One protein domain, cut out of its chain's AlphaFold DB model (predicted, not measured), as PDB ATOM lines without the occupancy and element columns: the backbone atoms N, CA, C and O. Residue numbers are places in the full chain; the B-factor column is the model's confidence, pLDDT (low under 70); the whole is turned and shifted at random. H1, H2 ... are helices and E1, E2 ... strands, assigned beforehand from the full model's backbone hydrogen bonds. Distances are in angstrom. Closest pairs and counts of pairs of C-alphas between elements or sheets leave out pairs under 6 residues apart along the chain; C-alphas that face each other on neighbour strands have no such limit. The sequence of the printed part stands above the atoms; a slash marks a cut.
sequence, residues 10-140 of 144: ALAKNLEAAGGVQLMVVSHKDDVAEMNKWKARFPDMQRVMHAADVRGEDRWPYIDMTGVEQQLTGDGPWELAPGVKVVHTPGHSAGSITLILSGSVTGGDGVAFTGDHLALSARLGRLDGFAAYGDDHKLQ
ATOM      1  N   ALA A  10     -18.186  28.150 -48.628       96.38
ATOM      2  CA  ALA A  10     -18.264  29.561 -48.255       96.38
ATOM      3  C   ALA A  10     -16.910  30.120 -47.782       96.38
ATOM      4  O   ALA A  10     -16.520  31.207 -48.202       96.38
ATOM      5  N   LEU A  11     -16.163  29.361 -46.969       94.25
ATOM      6  CA  LEU A  11     -14.819  29.753 -46.538       94.25
ATOM      7  C   LEU A  11     -13.861  29.794 -47.731       94.25
ATOM      8  O   LEU A  11     -13.116  30.757 -47.879       94.25
ATOM      9  N   ALA A  12     -13.928  28.798 -48.616       95.75
ATOM     10  CA  ALA A  12     -13.108  28.771 -49.822       95.75
ATOM     11  C   ALA A  12     -13.337  30.001 -50.711       95.75
ATOM     12  O   ALA A  12     -12.377  30.627 -51.151       95.75
ATOM     13  N   LYS A  13     -14.599  30.400 -50.911       97.00
ATOM     14  CA  LYS A  13     -14.943  31.614 -51.663       97.00
ATOM     15  C   LYS A  13     -14.382  32.884 -51.011       97.00
ATOM     16  O   LYS A  13     -13.902  33.767 -51.716       97.00
ATOM     17  N   ASN A  14     -14.429  32.978 -49.684       96.56
ATOM     18  CA  ASN A  14     -13.878  34.129 -48.965       96.56
ATOM     19  C   ASN A  14     -12.351  34.197 -49.085       96.56
ATOM     20  O   ASN A  14     -11.807  35.279 -49.291       96.56
ATOM     21  N   LEU A  15     -11.668  33.054 -49.000       95.50
ATOM     22  CA  LEU A  15     -10.219  32.976 -49.190       95.50
ATOM     23  C   LEU A  15      -9.816  33.387 -50.612       95.50
ATOM     24  O   LEU A  15      -8.863  34.139 -50.776       95.50
ATOM     25  N   GLU A  16     -10.565  32.976 -51.635       95.75
ATOM     26  CA  GLU A  16     -10.337  33.426 -53.018       95.75
ATOM     27  C   GLU A  16     -10.485  34.931 -53.187       95.75
ATOM     28  O   GLU A  16      -9.621  35.569 -53.784       95.75
ATOM     29  N   ALA A  17     -11.549  35.506 -52.625       96.81
ATOM     30  CA  ALA A  17     -11.757  36.949 -52.654       96.81
ATOM     31  C   ALA A  17     -10.630  37.718 -51.935       96.81
ATOM     32  O   ALA A  17     -10.365  38.866 -52.277       96.81
ATOM     33  N   ALA A  18      -9.951  37.081 -50.976       94.94
ATOM     34  CA  ALA A  18      -8.802  37.626 -50.256       94.94
ATOM     35  C   ALA A  18      -7.445  37.389 -50.954       94.94
ATOM     36  O   ALA A  18      -6.406  37.697 -50.373       94.94
ATOM     37  N   GLY A  19      -7.432  36.861 -52.184       95.31
ATOM     38  CA  GLY A  19      -6.206  36.601 -52.952       95.31
ATOM     39  C   GLY A  19      -5.774  35.132 -52.997       95.31
ATOM     40  O   GLY A  19      -4.707  34.826 -53.526       95.31
ATOM     41  N   GLY A  20      -6.601  34.218 -52.485       95.69
ATOM     42  CA  GLY A  20      -6.355  32.780 -52.503       95.69
ATOM     43  C   GLY A  20      -5.362  32.307 -51.442       95.69
ATOM     44  O   GLY A  20      -4.974  33.041 -50.533       95.69
ATOM     45  N   VAL A  21      -4.964  31.037 -51.540       95.75
ATOM     46  CA  VAL A  21      -4.021  30.402 -50.611       95.75
ATOM     47  C   VAL A  21      -2.818  29.892 -51.393       95.75
ATOM     48  O   VAL A  21      -2.964  29.039 -52.258       95.75
ATOM     49  N   GLN A  22      -1.627  30.400 -51.071       95.81
ATOM     50  CA  GLN A  22      -0.369  29.960 -51.695       95.81
ATOM     51  C   GLN A  22       0.354  28.892 -50.867       95.81
ATOM     52  O   GLN A  22       1.059  28.054 -51.416       95.81
ATOM     53  N   LEU A  23       0.159  28.904 -49.546       96.25
ATOM     54  CA  LEU A  23       0.866  28.034 -48.611       96.25
ATOM     55  C   LEU A  23      -0.096  27.461 -47.567       96.25
ATOM     56  O   LEU A  23      -0.840  28.209 -46.919       96.25
ATOM     57  N   MET A  24      -0.039  26.147 -47.375       97.00
ATOM     58  CA  MET A  24      -0.652  25.411 -46.273       97.00
ATOM     59  C   MET A  24       0.448  24.706 -45.483       97.00
ATOM     60  O   MET A  24       1.132  23.844 -46.016       97.00
ATOM     61  N   VAL A  25       0.613  25.057 -44.213       97.44
ATOM     62  CA  VAL A  25       1.533  24.365 -43.300       97.44
ATOM     63  C   VAL A  25       0.693  23.516 -42.367       97.44
ATOM     64  O   VAL A  25      -0.224  24.056 -41.757       97.44
ATOM     65  N   VAL A  26       0.967  22.217 -42.281       96.88
ATOM     66  CA  VAL A  26       0.223  21.305 -41.402       96.88
ATOM     67  C   VAL A  26       1.127  20.858 -40.264       96.88
ATOM     68  O   VAL A  26       2.217  20.337 -40.499       96.88
ATOM     69  N   SER A  27       0.675  21.116 -39.042       95.12
ATOM     70  CA  SER A  27       1.461  20.994 -37.817       95.12
ATOM     71  C   SER A  27       1.790  19.549 -37.453       95.12
ATOM     72  O   SER A  27       2.908  19.272 -37.024       95.12
ATOM     73  N   HIS A  28       0.850  18.627 -37.659       94.00
ATOM     74  CA  HIS A  28       1.011  17.191 -37.442       94.00
ATOM     75  C   HIS A  28      -0.005  16.389 -38.262       94.00
ATOM     76  O   HIS A  28      -0.951  16.922 -38.841       94.00
ATOM     77  N   LYS A  29       0.190  15.071 -38.311       93.31
ATOM     78  CA  LYS A  29      -0.652  14.127 -39.063       93.31
ATOM     79  C   LYS A  29      -2.127  14.065 -38.629       93.31
ATOM     80  O   LYS A  29      -2.903  13.436 -39.336       93.31
ATOM     81  N   ASP A  30      -2.531  14.657 -37.508       91.25
ATOM     82  CA  ASP A  30      -3.919  14.559 -37.021       91.25
ATOM     83  C   ASP A  30      -4.812  15.635 -37.678       91.25
ATOM     84  O   ASP A  30      -5.989  15.390 -37.943       91.25
ATOM     85  N   ASP A  31      -4.230  16.775 -38.070       89.31
ATOM     86  CA  ASP A  31      -4.933  17.946 -38.620       89.31
ATOM     87  C   ASP A  31      -4.881  18.042 -40.155       89.31
ATOM     88  O   ASP A  31      -4.691  19.094 -40.774       89.31
ATOM     89  N   VAL A  32      -5.083  16.893 -40.799       90.25
ATOM     90  CA  VAL A  32      -4.904  16.705 -42.249       90.25
ATOM     91  C   VAL A  32      -6.217  16.525 -43.021       90.25
ATOM     92  O   VAL A  32      -6.205  16.394 -44.246       90.25
ATOM     93  N   ALA A  33      -7.351  16.512 -42.312       82.81
ATOM     94  CA  ALA A  33      -8.608  15.889 -42.737       82.81
ATOM     95  C   ALA A  33      -9.065  16.208 -44.172       82.81
ATOM     96  O   ALA A  33      -9.442  15.305 -44.919       82.81
ATOM     97  N   GLU A  34      -9.054  17.478 -44.585       92.38
ATOM     98  CA  GLU A  34      -9.574  17.885 -45.898       92.38
ATOM     99  C   GLU A  34      -8.538  18.619 -46.758       92.38
ATOM    100  O   GLU A  34      -8.894  19.340 -47.695       92.38
ATOM    101  N   MET A  35      -7.243  18.376 -46.508       94.19
ATOM    102  CA  MET A  35      -6.149  19.053 -47.217       94.19
ATOM    103  C   MET A  35      -6.205  18.826 -48.731       94.19
ATOM    104  O   MET A  35      -5.907  19.730 -49.510       94.19
ATOM    105  N   ASN A  36      -6.663  17.644 -49.157       93.56
ATOM    106  CA  ASN A  36      -6.786  17.287 -50.568       93.56
ATOM    107  C   ASN A  36      -7.929  18.058 -51.247       93.56
ATOM    108  O   ASN A  36      -7.795  18.462 -52.401       93.56
ATOM    109  N   LYS A  37      -9.023  18.355 -50.529       95.75
ATOM    110  CA  LYS A  37     -10.114  19.203 -51.045       95.75
ATOM    111  C   LYS A  37      -9.665  20.654 -51.185       95.75
ATOM    112  O   LYS A  37      -9.975  21.301 -52.183       95.75
ATOM    113  N   TRP A  38      -8.898  21.152 -50.215       96.44
ATOM    114  CA  TRP A  38      -8.286  22.476 -50.297       96.44
ATOM    115  C   TRP A  38      -7.297  22.583 -51.458       96.44
ATOM    116  O   TRP A  38      -7.393  23.531 -52.231       96.44
ATOM    117  N   LYS A  39      -6.423  21.587 -51.646       96.69
ATOM    118  CA  LYS A  39      -5.502  21.516 -52.791       96.69
ATOM    119  C   LYS A  39      -6.235  21.451 -54.131       96.69
ATOM    120  O   LYS A  39      -5.833  22.123 -55.071       96.69
ATOM    121  N   ALA A  40      -7.336  20.705 -54.221       96.25
ATOM    122  CA  ALA A  40      -8.156  20.677 -55.433       96.25
ATOM    123  C   ALA A  40      -8.781  22.047 -55.751       96.25
ATOM    124  O   ALA A  40      -8.940  22.397 -56.919       96.25
ATOM    125  N   ARG A  41      -9.128  22.838 -54.724       96.81
ATOM    126  CA  ARG A  41      -9.661  24.196 -54.902       96.81
ATOM    127  C   ARG A  41      -8.578  25.222 -55.234       96.81
ATOM    128  O   ARG A  41      -8.833  26.109 -56.042       96.81
ATOM    129  N   PHE A  42      -7.403  25.085 -54.624       97.25
ATOM    130  CA  PHE A  42      -6.228  25.935 -54.806       97.25
ATOM    131  C   PHE A  42      -5.066  25.104 -55.373       97.25
ATOM    132  O   PHE A  42      -4.176  24.702 -54.621       97.25
ATOM    133  N   PRO A  43      -5.059  24.811 -56.685       96.69
ATOM    134  CA  PRO A  43      -4.071  23.911 -57.283       96.69
ATOM    135  C   PRO A  43      -2.630  24.419 -57.147       96.69
ATOM    136  O   PRO A  43      -1.715  23.609 -57.007       96.69
ATOM    137  N   ASP A  44      -2.431  25.736 -57.089       96.38
ATOM    138  CA  ASP A  44      -1.109  26.356 -56.929       96.38
ATOM    139  C   ASP A  44      -0.627  26.395 -55.466       96.38
ATOM    140  O   ASP A  44       0.533  26.698 -55.200       96.38
ATOM    141  N   MET A  45      -1.493  26.058 -54.501       97.38
ATOM    142  CA  MET A  45      -1.139  26.027 -53.081       97.38
ATOM    143  C   MET A  45      -0.103  24.937 -52.801       97.38
ATOM    144  O   MET A  45      -0.350  23.761 -53.075       97.38
ATOM    145  N   GLN A  46       1.021  25.288 -52.184       97.62
ATOM    146  CA  GLN A  46       1.981  24.311 -51.674       97.62
ATOM    147  C   GLN A  46       1.597  23.875 -50.261       97.62
ATOM    148  O   GLN A  46       1.323  24.715 -49.400       97.62
ATOM    149  N   ARG A  47       1.575  22.564 -50.011       97.81
ATOM    150  CA  ARG A  47       1.444  21.993 -48.670       97.81
ATOM    151  C   ARG A  47       2.820  21.654 -48.124       97.81
ATOM    152  O   ARG A  47       3.671  21.135 -48.846       97.81
ATOM    153  N   VAL A  48       3.001  21.916 -46.837       98.19
ATOM    154  CA  VAL A  48       4.237  21.660 -46.104       98.19
ATOM    155  C   VAL A  48       3.931  20.811 -44.880       98.19
ATOM    156  O   VAL A  48       3.048  21.158 -44.095       98.19
ATOM    157  N   MET A  49       4.668  19.714 -44.720       97.75
ATOM    158  CA  MET A  49       4.614  18.818 -43.560       97.75
ATOM    159  C   MET A  49       6.011  18.327 -43.211       97.75
ATOM    160  O   MET A  49       6.885  18.290 -44.073       97.75
ATOM    161  N   HIS A  50       6.233  17.883 -41.978       98.19
ATOM    162  CA  HIS A  50       7.444  17.130 -41.671       98.19
ATOM    163  C   HIS A  50       7.331  15.690 -42.182       98.19
ATOM    164  O   HIS A  50       6.323  15.014 -41.963       98.19
ATOM    165  N   ALA A  51       8.387  15.184 -42.819       97.75
ATOM    166  CA  ALA A  51       8.413  13.849 -43.415       97.75
ATOM    167  C   ALA A  51       8.142  12.735 -42.390       97.75
ATOM    168  O   ALA A  51       7.560  11.706 -42.728       97.75
ATOM    169  N   ALA A  52       8.499  12.953 -41.117       96.50
ATOM    170  CA  ALA A  52       8.233  11.986 -40.053       96.50
ATOM    171  C   ALA A  52       6.735  11.775 -39.774       96.50
ATOM    172  O   ALA A  52       6.397  10.769 -39.153       96.50
ATOM    173  N   ASP A  53       5.843  12.624 -40.291       96.31
ATOM    174  CA  ASP A  53       4.384  12.501 -40.173       96.31
ATOM    175  C   ASP A  53       3.674  12.177 -41.499       96.31
ATOM    176  O   ASP A  53       2.496  11.825 -41.494       96.31
ATOM    177  N   VAL A  54       4.391  12.189 -42.625       96.56
ATOM    178  CA  VAL A  54       3.839  11.814 -43.935       96.56
ATOM    179  C   VAL A  54       3.588  10.305 -43.997       96.56
ATOM    180  O   VAL A  54       4.449   9.493 -43.646       96.56
ATOM    181  N   ARG A  55       2.390   9.911 -44.431       94.31
ATOM    182  CA  ARG A  55       1.911   8.524 -44.545       94.31
ATOM    183  C   ARG A  55       1.045   8.381 -45.802       94.31
ATOM    184  O   ARG A  55       0.527   9.376 -46.307       94.31
ATOM    185  N   GLY A  56       0.906   7.151 -46.292       94.38
ATOM    186  CA  GLY A  56      -0.072   6.806 -47.323       94.38
ATOM    187  C   GLY A  56      -1.466   6.560 -46.738       94.38
ATOM    188  O   GLY A  56      -1.654   6.547 -45.521       94.38
ATOM    189  N   GLU A  57      -2.440   6.319 -47.617       93.44
ATOM    190  CA  GLU A  57      -3.828   6.004 -47.240       93.44
ATOM    191  C   GLU A  57      -3.987   4.652 -46.516       93.44
ATOM    192  O   GLU A  57      -5.023   4.392 -45.905       93.44
ATOM    193  N   ASP A  58      -2.955   3.802 -46.532       94.81
ATOM    194  CA  ASP A  58      -2.927   2.477 -45.903       94.81
ATOM    195  C   ASP A  58      -2.782   2.522 -44.373       94.81
ATOM    196  O   ASP A  58      -2.906   1.498 -43.696       94.81
ATOM    197  N   ARG A  59      -2.515   3.701 -43.801       91.06
ATOM    198  CA  ARG A  59      -2.326   3.893 -42.359       91.06
ATOM    199  C   ARG A  59      -3.108   5.089 -41.880       91.06
ATOM    200  O   ARG A  59      -3.231   6.079 -42.591       91.06
ATOM    201  N   TRP A  60      -3.559   5.020 -40.629       87.50
ATOM    202  CA  TRP A  60      -4.151   6.165 -39.946       87.50
ATOM    203  C   TRP A  60      -3.268   7.417 -40.129       87.50
ATOM    204  O   TRP A  60      -2.048   7.310 -39.939       87.50
ATOM    205  N   PRO A  61      -3.836   8.582 -40.499       91.25
ATOM    206  CA  PRO A  61      -5.264   8.954 -40.532       91.25
ATOM    207  C   PRO A  61      -6.057   8.511 -41.784       91.25
ATOM    208  O   PRO A  61      -7.173   8.975 -41.991       91.25
ATOM    209  N   TYR A  62      -5.520   7.596 -42.594       91.88
ATOM    210  CA  TYR A  62      -6.125   7.054 -43.821       91.88
ATOM    211  C   TYR A  62      -6.351   8.119 -44.896       91.88
ATOM    212  O   TYR A  62      -7.344   8.120 -45.620       91.88
ATOM    213  N   ILE A  63      -5.405   9.052 -44.976       91.06
ATOM    214  CA  ILE A  63      -5.352  10.123 -45.965       91.06
ATOM    215  C   ILE A  63      -3.992  10.027 -46.639       91.06
ATOM    216  O   ILE A  63      -2.969   9.989 -45.958       91.06
ATOM    217  N   ASP A  64      -3.980   9.995 -47.970       93.44
ATOM    218  CA  ASP A  64      -2.731  10.057 -48.716       93.44
ATOM    219  C   ASP A  64      -2.093  11.446 -48.576       93.44
ATOM    220  O   ASP A  64      -2.595  12.447 -49.100       93.44
ATOM    221  N   MET A  65      -0.982  11.485 -47.839       95.12
ATOM    222  CA  MET A  65      -0.139  12.661 -47.632       95.12
ATOM    223  C   MET A  65       1.157  12.577 -48.445       95.12
ATOM    224  O   MET A  65       1.971  13.497 -48.405       95.12
ATOM    225  N   THR A  66       1.377  11.494 -49.197       95.44
ATOM    226  CA  THR A  66       2.619  11.300 -49.962       95.44
ATOM    227  C   THR A  66       2.778  12.330 -51.080       95.44
ATOM    228  O   THR A  66       3.901  12.661 -51.455       95.44
ATOM    229  N   GLY A  67       1.663  12.901 -51.549       94.69
ATOM    230  CA  GLY A  67       1.623  14.000 -52.512       94.69
ATOM    231  C   GLY A  67       1.827  15.404 -51.928       94.69
ATOM    232  O   GLY A  67       1.631  16.373 -52.657       94.69
ATOM    233  N   VAL A  68       2.157  15.553 -50.637       97.00
ATOM    234  CA  VAL A  68       2.506  16.860 -50.046       97.00
ATOM    235  C   VAL A  68       3.750  17.425 -50.732       97.00
ATOM    236  O   VAL A  68       4.765  16.739 -50.851       97.00
ATOM    237  N   GLU A  69       3.659  18.682 -51.177       98.00
ATOM    238  CA  GLU A  69       4.642  19.305 -52.069       98.00
ATOM    239  C   GLU A  69       6.002  19.541 -51.398       98.00
ATOM    240  O   GLU A  69       7.037  19.434 -52.055       98.00
ATOM    241  N   GLN A  70       6.014  19.842 -50.097       97.81
ATOM    242  CA  GLN A  70       7.241  20.029 -49.331       97.81
ATOM    243  C   GLN A  70       7.223  19.176 -48.060       97.81
ATOM    244  O   GLN A  70       6.468  19.430 -47.122       97.81
ATOM    245  N   GLN A  71       8.092  18.168 -48.023       98.06
ATOM    246  CA  GLN A  71       8.266  17.280 -46.875       98.06
ATOM    247  C   GLN A  71       9.584  17.623 -46.176       98.06
ATOM    248  O   GLN A  71      10.664  17.320 -46.681       98.06
ATOM    249  N   LEU A  72       9.495  18.322 -45.046       98.12
ATOM    250  CA  LEU A  72      10.643  18.808 -44.282       98.12
ATOM    251  C   LEU A  72      11.370  17.649 -43.589       98.12
ATOM    252  O   LEU A  72      10.737  16.697 -43.132       98.12
ATOM    253  N   THR A  73      12.694  17.745 -43.488       97.00
ATOM    254  CA  THR A  73      13.547  16.778 -42.782       97.00
ATOM    255  C   THR A  73      14.609  17.502 -41.958       97.00
ATOM    256  O   THR A  73      15.153  18.516 -42.398       97.00
ATOM    257  N   GLY A  74      14.932  16.967 -40.777       94.38
ATOM    258  CA  GLY A  74      15.843  17.596 -39.812       94.38
ATOM    259  C   GLY A  74      15.088  18.452 -38.798       94.38
ATOM    260  O   GLY A  74      13.886  18.291 -38.643       94.38
ATOM    261  N   ASP A  75      15.783  19.365 -38.116       90.00
ATOM    262  CA  ASP A  75      15.191  20.114 -36.994       90.00
ATOM    263  C   ASP A  75      14.825  21.577 -37.321       90.00
ATOM    264  O   ASP A  75      14.188  22.274 -36.526       90.00
ATOM    265  N   GLY A  76      15.178  22.053 -38.517       89.69
ATOM    266  CA  GLY A  76      14.980  23.444 -38.923       89.69
ATOM    267  C   GLY A  76      15.969  24.411 -38.248       89.69
ATOM    268  O   GLY A  76      17.015  23.979 -37.761       89.69
ATOM    269  N   PRO A  77      15.685  25.730 -38.237       94.19
ATOM    270  CA  PRO A  77      14.498  26.366 -38.802       94.19
ATOM    271  C   PRO A  77      14.499  26.368 -40.335       94.19
ATOM    272  O   PRO A  77      15.542  26.520 -40.969       94.19
ATOM    273  N   TRP A  78      13.312  26.287 -40.930       96.94
ATOM    274  CA  TRP A  78      13.095  26.535 -42.357       96.94
ATOM    275  C   TRP A  78      12.345  27.844 -42.535       96.94
ATOM    276  O   TRP A  78      11.356  28.086 -41.850       96.94
ATOM    277  N   GLU A  79      12.789  28.683 -43.463       96.00
ATOM    278  CA  GLU A  79      12.042  29.867 -43.879       96.00
ATOM    279  C   GLU A  79      11.241  29.521 -45.136       96.00
ATOM    280  O   GLU A  79      11.813  29.220 -46.181       96.00
ATOM    281  N   LEU A  80       9.912  29.497 -45.007       94.94
ATOM    282  CA  LEU A  80       8.996  29.114 -46.088       94.94
ATOM    283  C   LEU A  80       8.604  30.312 -46.960       94.94
ATOM    284  O   LEU A  80       8.291  30.164 -48.136       94.94
ATOM    285  N   ALA A  81       8.609  31.501 -46.365       93.44
ATOM    286  CA  ALA A  81       8.402  32.790 -47.007       93.44
ATOM    287  C   ALA A  81       9.020  33.879 -46.112       93.44
ATOM    288  O   ALA A  81       9.270  33.602 -44.936       93.44
ATOM    289  N   PRO A  82       9.237  35.112 -46.607       92.81
ATOM    290  CA  PRO A  82       9.767  36.197 -45.785       92.81
ATOM    291  C   PRO A  82       8.975  36.372 -44.482       92.81
ATOM    292  O   PRO A  82       7.788  36.698 -44.503       92.81
ATOM    293  N   GLY A  83       9.632  36.130 -43.344       91.25
ATOM    294  CA  GLY A  83       9.008  36.236 -42.021       91.25
ATOM    295  C   GLY A  83       8.095  35.069 -41.622       91.25
ATOM    296  O   GLY A  83       7.456  35.151 -40.578       91.25
ATOM    297  N   VAL A  84       8.043  33.985 -42.400       93.56
ATOM    298  CA  VAL A  84       7.311  32.750 -42.081       93.56
ATOM    299  C   VAL A  84       8.319  31.625 -41.896       93.56
ATOM    300  O   VAL A  84       8.855  31.082 -42.864       93.56
ATOM    301  N   LYS A  85       8.578  31.269 -40.641       95.19
ATOM    302  CA  LYS A  85       9.518  30.213 -40.266       95.19
ATOM    303  C   LYS A  85       8.791  29.003 -39.713       95.19
ATOM    304  O   LYS A  85       7.707  29.122 -39.155       95.19
ATOM    305  N   VAL A  86       9.416  27.845 -39.830       95.06
ATOM    306  CA  VAL A  86       8.969  26.598 -39.219       95.06
ATOM    307  C   VAL A  86      10.132  25.980 -38.464       95.06
ATOM    308  O   VAL A  86      11.264  26.009 -38.945       95.06
ATOM    309  N   VAL A  87       9.855  25.423 -37.291       93.62
ATOM    310  CA  VAL A  87      10.811  24.655 -36.486       93.62
ATOM    311  C   VAL A  87      10.224  23.295 -36.144       93.62
ATOM    312  O   VAL A  87       9.010  23.166 -35.965       93.62
ATOM    313  N   HIS A  88      11.082  22.282 -36.073       93.69
ATOM    314  CA  HIS A  88      10.681  20.953 -35.638       93.69
ATOM    315  C   HIS A  88      10.454  20.956 -34.126       93.69
ATOM    316  O   HIS A  88      11.318  21.373 -33.357       93.69
ATOM    317  N   THR A  89       9.277  20.511 -33.703       90.50
ATOM    318  CA  THR A  89       8.864  20.470 -32.297       90.50
ATOM    319  C   THR A  89       8.245  19.108 -31.993       90.50
ATOM    320  O   THR A  89       7.038  19.030 -31.737       90.50
ATOM    321  N   PRO A  90       9.037  18.017 -32.066       85.31
ATOM    322  CA  PRO A  90       8.534  16.671 -31.822       85.31
ATOM    323  C   PRO A  90       7.948  16.572 -30.408       85.31
ATOM    324  O   PRO A  90       8.451  17.182 -29.464       85.31
ATOM    325  N   GLY A  91       6.851  15.829 -30.260       81.50
ATOM    326  CA  GLY A  91       6.182  15.665 -28.967       81.50
ATOM    327  C   GLY A  91       4.775  15.098 -29.096       81.50
ATOM    328  O   GLY A  91       4.535  13.975 -28.661       81.50
ATOM    329  N   HIS A  92       3.872  15.850 -29.734       85.50
ATOM    330  CA  HIS A  92       2.525  15.367 -30.062       85.50
ATOM    331  C   HIS A  92       2.586  14.250 -31.120       85.50
ATOM    332  O   HIS A  92       1.935  13.215 -31.015       85.50
ATOM    333  N   SER A  93       3.465  14.416 -32.103       90.31
ATOM    334  CA  SER A  93       3.859  13.402 -33.072       90.31
ATOM    335  C   SER A  93       5.362  13.490 -33.352       90.31
ATOM    336  O   SER A  93       6.030  14.465 -32.988       90.31
ATOM    337  N   ALA A  94       5.911  12.468 -34.015       92.62
ATOM    338  CA  ALA A  94       7.322  12.445 -34.400       92.62
ATOM    339  C   ALA A  94       7.671  13.505 -35.455       92.62
ATOM    340  O   ALA A  94       8.844  13.824 -35.609       92.62
ATOM    341  N   GLY A  95       6.683  14.006 -36.205       94.62
ATOM    342  CA  GLY A  95       6.844  15.081 -37.181       94.62
ATOM    343  C   GLY A  95       6.135  16.378 -36.811       94.62
ATOM    344  O   GLY A  95       5.840  17.163 -37.705       94.62
ATOM    345  N   SER A  96       5.842  16.607 -35.531       94.94
ATOM    346  CA  SER A  96       5.207  17.851 -35.097       94.94
ATOM    347  C   SER A  96       6.085  19.067 -35.403       94.94
ATOM    348  O   SER A  96       7.285  19.063 -35.121       94.94
ATOM    349  N   ILE A  97       5.486  20.125 -35.949       95.44
ATOM    350  CA  ILE A  97       6.161  21.388 -36.275       95.44
ATOM    351  C   ILE A  97       5.401  22.598 -35.728       95.44
ATOM    352  O   ILE A  97       4.177  22.594 -35.629       95.44
ATOM    353  N   THR A  98       6.140  23.670 -35.444       94.31
ATOM    354  CA  THR A  98       5.593  24.973 -35.037       94.31
ATOM    355  C   THR A  98       5.915  26.023 -36.096       94.31
ATOM    356  O   THR A  98       7.069  26.148 -36.514       94.31
ATOM    357  N   LEU A  99       4.912  26.804 -36.511       94.81
ATOM    358  CA  LEU A  99       5.092  27.957 -37.397       94.81
ATOM    359  C   LEU A  99       5.308  29.228 -36.576       94.81
ATOM    360  O   LEU A  99       4.535  29.538 -35.676       94.81
ATOM    361  N   ILE A 100       6.336  29.992 -36.927       92.94
ATOM    362  CA  ILE A 100       6.687  31.278 -36.331       92.94
ATOM    363  C   ILE A 100       6.508  32.354 -37.399       92.94
ATOM    364  O   ILE A 100       7.200  32.355 -38.418       92.94
ATOM    365  N   LEU A 101       5.585  33.276 -37.152       92.19
ATOM    366  CA  LEU A 101       5.350  34.452 -37.977       92.19
ATOM    367  C   LEU A 101       6.016  35.668 -37.330       92.19
ATOM    368  O   LEU A 101       5.744  35.981 -36.170       92.19
ATOM    369  N   SER A 102       6.870  36.360 -38.076       90.06
ATOM    370  CA  SER A 102       7.483  37.614 -37.639       90.06
ATOM    371  C   SER A 102       6.462  38.750 -37.615       90.06
ATOM    372  O   SER A 102       5.698  38.933 -38.563       90.06
ATOM    373  N   GLY A 103       6.522  39.571 -36.566       82.75
ATOM    374  CA  GLY A 103       5.615  40.696 -36.370       82.75
ATOM    375  C   GLY A 103       4.261  40.284 -35.787       82.75
ATOM    376  O   GLY A 103       3.720  39.215 -36.062       82.75
ATOM    377  N   SER A 104       3.703  41.158 -34.953       76.19
ATOM    378  CA  SER A 104       2.397  40.981 -34.319       76.19
ATOM    379  C   SER A 104       1.575  42.256 -34.463       76.19
ATOM    380  O   SER A 104       2.042  43.350 -34.150       76.19
ATOM    381  N   VAL A 105       0.313  42.115 -34.877       70.62
ATOM    382  CA  VAL A 105      -0.653  43.232 -34.920       70.62
ATOM    383  C   VAL A 105      -1.185  43.613 -33.533       70.62
ATOM    384  O   VAL A 105      -1.908  44.594 -33.397       70.62
ATOM    385  N   THR A 106      -0.826  42.845 -32.500       73.12
ATOM    386  CA  THR A 106      -1.279  43.033 -31.110       73.12
ATOM    387  C   THR A 106      -0.159  43.486 -30.162       73.12
ATOM    388  O   THR A 106      -0.389  43.609 -28.962       73.12
ATOM    389  N   GLY A 107       1.039  43.774 -30.694       68.25
ATOM    390  CA  GLY A 107       2.265  44.008 -29.922       68.25
ATOM    391  C   GLY A 107       3.078  42.719 -29.716       68.25
ATOM    392  O   GLY A 107       2.515  41.625 -29.702       68.25
ATOM    393  N   GLY A 108       4.408  42.838 -29.613       78.06
ATOM    394  CA  GLY A 108       5.363  41.718 -29.523       78.06
ATOM    395  C   GLY A 108       6.134  41.433 -30.823       78.06
ATOM    396  O   GLY A 108       5.843  42.014 -31.868       78.06
ATOM    397  N   ASP A 109       7.116  40.527 -30.752       82.69
ATOM    398  CA  ASP A 109       8.063  40.251 -31.850       82.69
ATOM    399  C   ASP A 109       7.497  39.325 -32.949       82.69
ATOM    400  O   ASP A 109       8.040  39.255 -34.055       82.69
ATOM    401  N   GLY A 110       6.391  38.622 -32.677       86.75
ATOM    402  CA  GLY A 110       5.798  37.652 -33.598       86.75
ATOM    403  C   GLY A 110       4.647  36.839 -33.005       86.75
ATOM    404  O   GLY A 110       4.182  37.111 -31.898       86.75
ATOM    405  N   VAL A 111       4.204  35.829 -33.756       89.69
ATOM    406  CA  VAL A 111       3.158  34.866 -33.377       89.69
ATOM    407  C   VAL A 111       3.667  33.444 -33.618       89.69
ATOM    408  O   VAL A 111       4.244  33.169 -34.668       89.69
ATOM    409  N   ALA A 112       3.427  32.535 -32.670       89.75
ATOM    410  CA  ALA A 112       3.699  31.108 -32.829       89.75
ATOM    411  C   ALA A 112       2.386  30.322 -32.961       89.75
ATOM    412  O   ALA A 112       1.495  30.454 -32.122       89.75
ATOM    413  N   PHE A 113       2.285  29.495 -33.999       90.19
ATOM    414  CA  PHE A 113       1.210  28.529 -34.209       90.19
ATOM    415  C   PHE A 113       1.778  27.133 -33.956       90.19
ATOM    416  O   PHE A 113       2.618  26.652 -34.718       90.19
ATOM    417  N   THR A 114       1.371  26.516 -32.851       86.94
ATOM    418  CA  THR A 114       2.039  25.339 -32.272       86.94
ATOM    419  C   THR A 114       1.376  24.007 -32.614       86.94
ATOM    420  O   THR A 114       1.894  22.967 -32.213       86.94
ATOM    421  N   GLY A 115       0.217  24.025 -33.283       85.19
ATOM    422  CA  GLY A 115      -0.684  22.867 -33.306       85.19
ATOM    423  C   GLY A 115      -0.954  22.392 -31.876       85.19
ATOM    424  O   GLY A 115      -1.043  23.212 -30.953       85.19
ATOM    425  N   ASP A 116      -0.928  21.079 -31.672       82.00
ATOM    426  CA  ASP A 116      -1.092  20.463 -30.352       82.00
ATOM    427  C   ASP A 116       0.194  20.399 -29.501       82.00
ATOM    428  O   ASP A 116       0.191  19.848 -28.395       82.00
ATOM    429  N   HIS A 117       1.311  20.987 -29.953       72.81
ATOM    430  CA  HIS A 117       2.562  20.986 -29.178       72.81
ATOM    431  C   HIS A 117       2.446  21.774 -27.860       72.81
ATOM    432  O   HIS A 117       3.080  21.429 -26.864       72.81
ATOM    433  N   LEU A 118       1.627  22.826 -27.841       74.31
ATOM    434  CA  LEU A 118       1.423  23.714 -26.698       74.31
ATOM    435  C   LEU A 118      -0.050  24.108 -26.643       74.31
ATOM    436  O   LEU A 118      -0.571  24.679 -27.596       74.31
ATOM    437  N   ALA A 119      -0.714  23.874 -25.515       72.81
ATOM    438  CA  ALA A 119      -2.037  24.447 -25.281       72.81
ATOM    439  C   ALA A 119      -2.272  24.756 -23.797       72.81
ATOM    440  O   ALA A 119      -1.513  24.371 -22.904       72.81
ATOM    441  N   LEU A 120      -3.326  25.518 -23.517       69.19
ATOM    442  CA  LEU A 120      -3.682  25.895 -22.155       69.19
ATOM    443  C   LEU A 120      -4.224  24.678 -21.392       69.19
ATOM    444  O   LEU A 120      -5.306  24.173 -21.686       69.19
ATOM    445  N   SER A 121      -3.512  24.256 -20.350       68.50
ATOM    446  CA  SER A 121      -4.008  23.252 -19.416       68.50
ATOM    447  C   SER A 121      -4.924  23.920 -18.398       68.50
ATOM    448  O   SER A 121      -4.462  24.531 -17.433       68.50
ATOM    449  N   ALA A 122      -6.240  23.778 -18.577       67.88
ATOM    450  CA  ALA A 122      -7.232  24.298 -17.630       67.88
ATOM    451  C   ALA A 122      -7.018  23.754 -16.203       67.88
ATOM    452  O   ALA A 122      -7.245  24.460 -15.225       67.88
ATOM    453  N   ARG A 123      -6.512  22.516 -16.084       73.56
ATOM    454  CA  ARG A 123      -6.169  21.878 -14.806       73.56
ATOM    455  C   ARG A 123      -5.000  22.562 -14.096       73.56
ATOM    456  O   ARG A 123      -5.017  22.659 -12.876       73.56
ATOM    457  N   LEU A 124      -3.969  22.969 -14.839       75.62
ATOM    458  CA  LEU A 124      -2.762  23.583 -14.272       75.62
ATOM    459  C   LEU A 124      -2.803  25.115 -14.276       75.62
ATOM    460  O   LEU A 124      -1.929  25.741 -13.683       75.62
ATOM    461  N   GLY A 125      -3.777  25.720 -14.962       77.31
ATOM    462  CA  GLY A 125      -3.890  27.171 -15.104       77.31
ATOM    463  C   GLY A 125      -2.727  27.810 -15.871       77.31
ATOM    464  O   GLY A 125      -2.457  28.993 -15.683       77.31
ATOM    465  N   ARG A 126      -2.011  27.044 -16.702       74.44
ATOM    466  CA  ARG A 126      -0.855  27.508 -17.486       74.44
ATOM    467  C   ARG A 126      -0.787  26.814 -18.844       74.44
ATOM    468  O   ARG A 126      -1.425  25.779 -19.040       74.44
ATOM    469  N   LEU A 127       0.004  27.375 -19.755       74.25
ATOM    470  CA  LEU A 127       0.398  26.683 -20.979       74.25
ATOM    471  C   LEU A 127       1.186  25.417 -20.624       74.25
ATOM    472  O   LEU A 127       2.039  25.444 -19.734       74.25
ATOM    473  N   ASP A 128       0.860  24.319 -21.290       72.69
ATOM    474  CA  ASP A 128       1.474  23.012 -21.096       72.69
ATOM    475  C   ASP A 128       1.589  22.290 -22.445       72.69
ATOM    476  O   ASP A 128       0.879  22.627 -23.398       72.69
ATOM    477  N   GLY A 129       2.488  21.314 -22.532       66.62
ATOM    478  CA  GLY A 129       2.613  20.456 -23.711       66.62
ATOM    479  C   GLY A 129       1.738  19.213 -23.584       66.62
ATOM    480  O   GLY A 129       1.693  18.591 -22.519       66.62
ATOM    481  N   PHE A 130       1.049  18.822 -24.656       60.59
ATOM    482  CA  PHE A 130       0.258  17.591 -24.667       60.59
ATOM    483  C   PHE A 130       1.138  16.429 -25.122       60.59
ATOM    484  O   PHE A 130       1.344  16.201 -26.310       60.59
ATOM    485  N   ALA A 131       1.667  15.679 -24.158       53.06
ATOM    486  CA  ALA A 131       2.246  14.373 -24.438       53.06
ATOM    487  C   ALA A 131       1.109  13.373 -24.697       53.06
ATOM    488  O   ALA A 131       0.291  13.139 -23.804       53.06
ATOM    489  N   ALA A 132       1.058  12.749 -25.874       54.09
ATOM    490  CA  ALA A 132       0.215  11.572 -26.059       54.09
ATOM    491  C   ALA A 132       0.868  10.518 -26.969       54.09
ATOM    492  O   ALA A 132       1.162  10.765 -28.130       54.09
ATOM    493  N   TYR A 133       1.010   9.317 -26.395       39.38
ATOM    494  CA  TYR A 133       1.478   8.045 -26.966       39.38
ATOM    495  C   TYR A 133       2.987   7.879 -27.197       39.38
ATOM    496  O   TYR A 133       3.462   7.701 -28.315       39.38
ATOM    497  N   GLY A 134       3.728   7.797 -26.093       42.78
ATOM    498  CA  GLY A 134       5.049   7.172 -26.055       42.78
ATOM    499  C   GLY A 134       5.807   7.581 -24.800       42.78
ATOM    500  O   GLY A 134       6.069   8.764 -24.613       42.78
ATOM    501  N   ASP A 135       6.173   6.620 -23.952       41.25
ATOM    502  CA  ASP A 135       6.882   6.840 -22.678       41.25
ATOM    503  C   ASP A 135       8.340   7.334 -22.845       41.25
ATOM    504  O   ASP A 135       9.163   7.197 -21.938       41.25
ATOM    505  N   ASP A 136       8.705   7.902 -24.001       50.66
ATOM    506  CA  ASP A 136      10.052   8.409 -24.255       50.66
ATOM    507  C   ASP A 136      10.127   9.928 -24.086       50.66
ATOM    508  O   ASP A 136      10.063  10.719 -25.031       50.66
ATOM    509  N   HIS A 137      10.327  10.335 -22.837       47.25
ATOM    510  CA  HIS A 137      10.552  11.727 -22.461       47.25
ATOM    511  C   HIS A 137      11.758  12.373 -23.169       47.25
ATOM    512  O   HIS A 137      11.814  13.597 -23.249       47.25
ATOM    513  N   LYS A 138      12.711  11.602 -23.725       50.72
ATOM    514  CA  LYS A 138      13.884  12.157 -24.430       50.72
ATOM    515  C   LYS A 138      13.565  12.666 -25.836       50.72
ATOM    516  O   LYS A 138      14.379  13.391 -26.400       50.72
ATOM    517  N   LEU A 139      12.421  12.278 -26.404       48.16
ATOM    518  CA  LEU A 139      11.922  12.794 -27.684       48.16
ATOM    519  C   LEU A 139      11.030  14.034 -27.511       48.16
ATOM    520  O   LEU A 139      10.856  14.781 -28.467       48.16
ATOM    521  N   GLN A 140      10.486  14.254 -26.308       49.84
ATOM    522  CA  GLN A 140       9.527  15.330 -26.004       49.84
ATOM    523  C   GLN A 140      10.198  16.656 -25.621       49.84
ATOM    524  O   GLN A 140       9.647  17.728 -25.848       49.84
TER     525      GLN A 140
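AT A GLANCE: This is residues 10 to 140 of the 144 residues of the protein "Hypothetical protein" of Phaeomonas parva (UniProt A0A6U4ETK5). Two small sheets lie partly face to face with their strands crossed, a parallel sheet of E1, E2 and E3 and an antiparallel one of E4 to E7, and together they make the core. H1 lies at one end of the domain and H2 grazes the first sheet, while the small hairpin of E8 and E9 and the short helix H3 lie at the opposite end. The printed part has 131 residues with three named helices and nine named strands, in the order H1 E1 H2 E2 E3 E4 E5 E6 E7 E8 E9 H3; the sheets run E1 E2 E3, E4 E5 E6 E7 and E8 E9. The class is mixed, helices and strands, though under half of the residues, 55, are in named elements. The whole is compact, with a radius of gyration of the C-alphas of 15.7 A, and spans 44 by 42 by 29 A.

HOW THE PARTS SIT: H1, residues 10 to 17, and H2, residues 35 to 41, are close but not clearly touching: their closest C-alphas, of Ala 12 and Arg 41, are 7.7 A apart, and they run the same way at a steep tilt of 55 degrees. E1, residues 23 to 25, H2 and E2, residues 46 to 50, form a strand-helix-strand unit, two parallel neighbour strands with a helix between, and its crossover is right-handed. N 24 and O 46 are 2.8 A apart, within hydrogen-bond range. E2 is also parallel to E3, residues 70 to 72, with N 72 and O 49 2.8 A apart; the pairing is staggered, E1 beside residues 46 to 48 and E3 beside 48 to 50. H2 is on this sheet but only grazes it, with residues 35 to 39. In H1 and H2 every O i to N i+4 pair is within hydrogen-bond range. E4, residues 78 to 81, E5, residues 84 to 88, E6, residues 97 to 102, and E7, residues 110 to 113, form a meander, each strand the antiparallel neighbour of the one before, and each successive pair is a hairpin. N 80 and O 84 are 2.9 A apart, N 85 and O 100 2.8 A, and N 101 and O 111 2.8 A. From edge to edge the strands' lines turn by 71 degrees. This sheet and the sheet E1 E2 E3 form a sandwich, two sheets face to face, with strands at 45 degrees; the closest C-alphas of E2 and E6, of His 50 and Ile 97, are 7.0 A apart. E8, residues 119 to 121, and E9, residues 126 to 128, form an antiparallel hairpin, with N 121 and O 126 2.9 A apart. E7 and E8 are apart. H3, residues 137 to 140, touches no helix, is apart from E8, and is too short for an O i to N i+4 pair; its one O i to N i+3 pair is within range.

IN THESE COORDINATES: H1 begins at C-alpha 10, (-18.264, 29.561, -48.255), and measures 10.8 A; E1 is 6.5 A, H2 9.9 A, E2 13.5 A and E3 6.2 A long. E4 measures 9.1 A, E5 13.9 A and E7 10.2 A; E6, the longest strand, runs 16.3 A from C-alpha 97 at (6.161, 21.388, -36.275). E8 is 6.3 A, E9 6.2 A and H3 5.2 A long, ending at C-alpha 140, (9.527, 15.330, -26.004).

THE WHOLE: The two C-alphas farthest apart, of Ala 17 and Asp 135, are 46.4 A apart. The printed part has no cut. The link from E2 to E3, residues 51 to 69, is long. The mean pLDDT of the printed part is 86.9; residue 107, residues 120 to 122 and residues 129 to 140 are under 70.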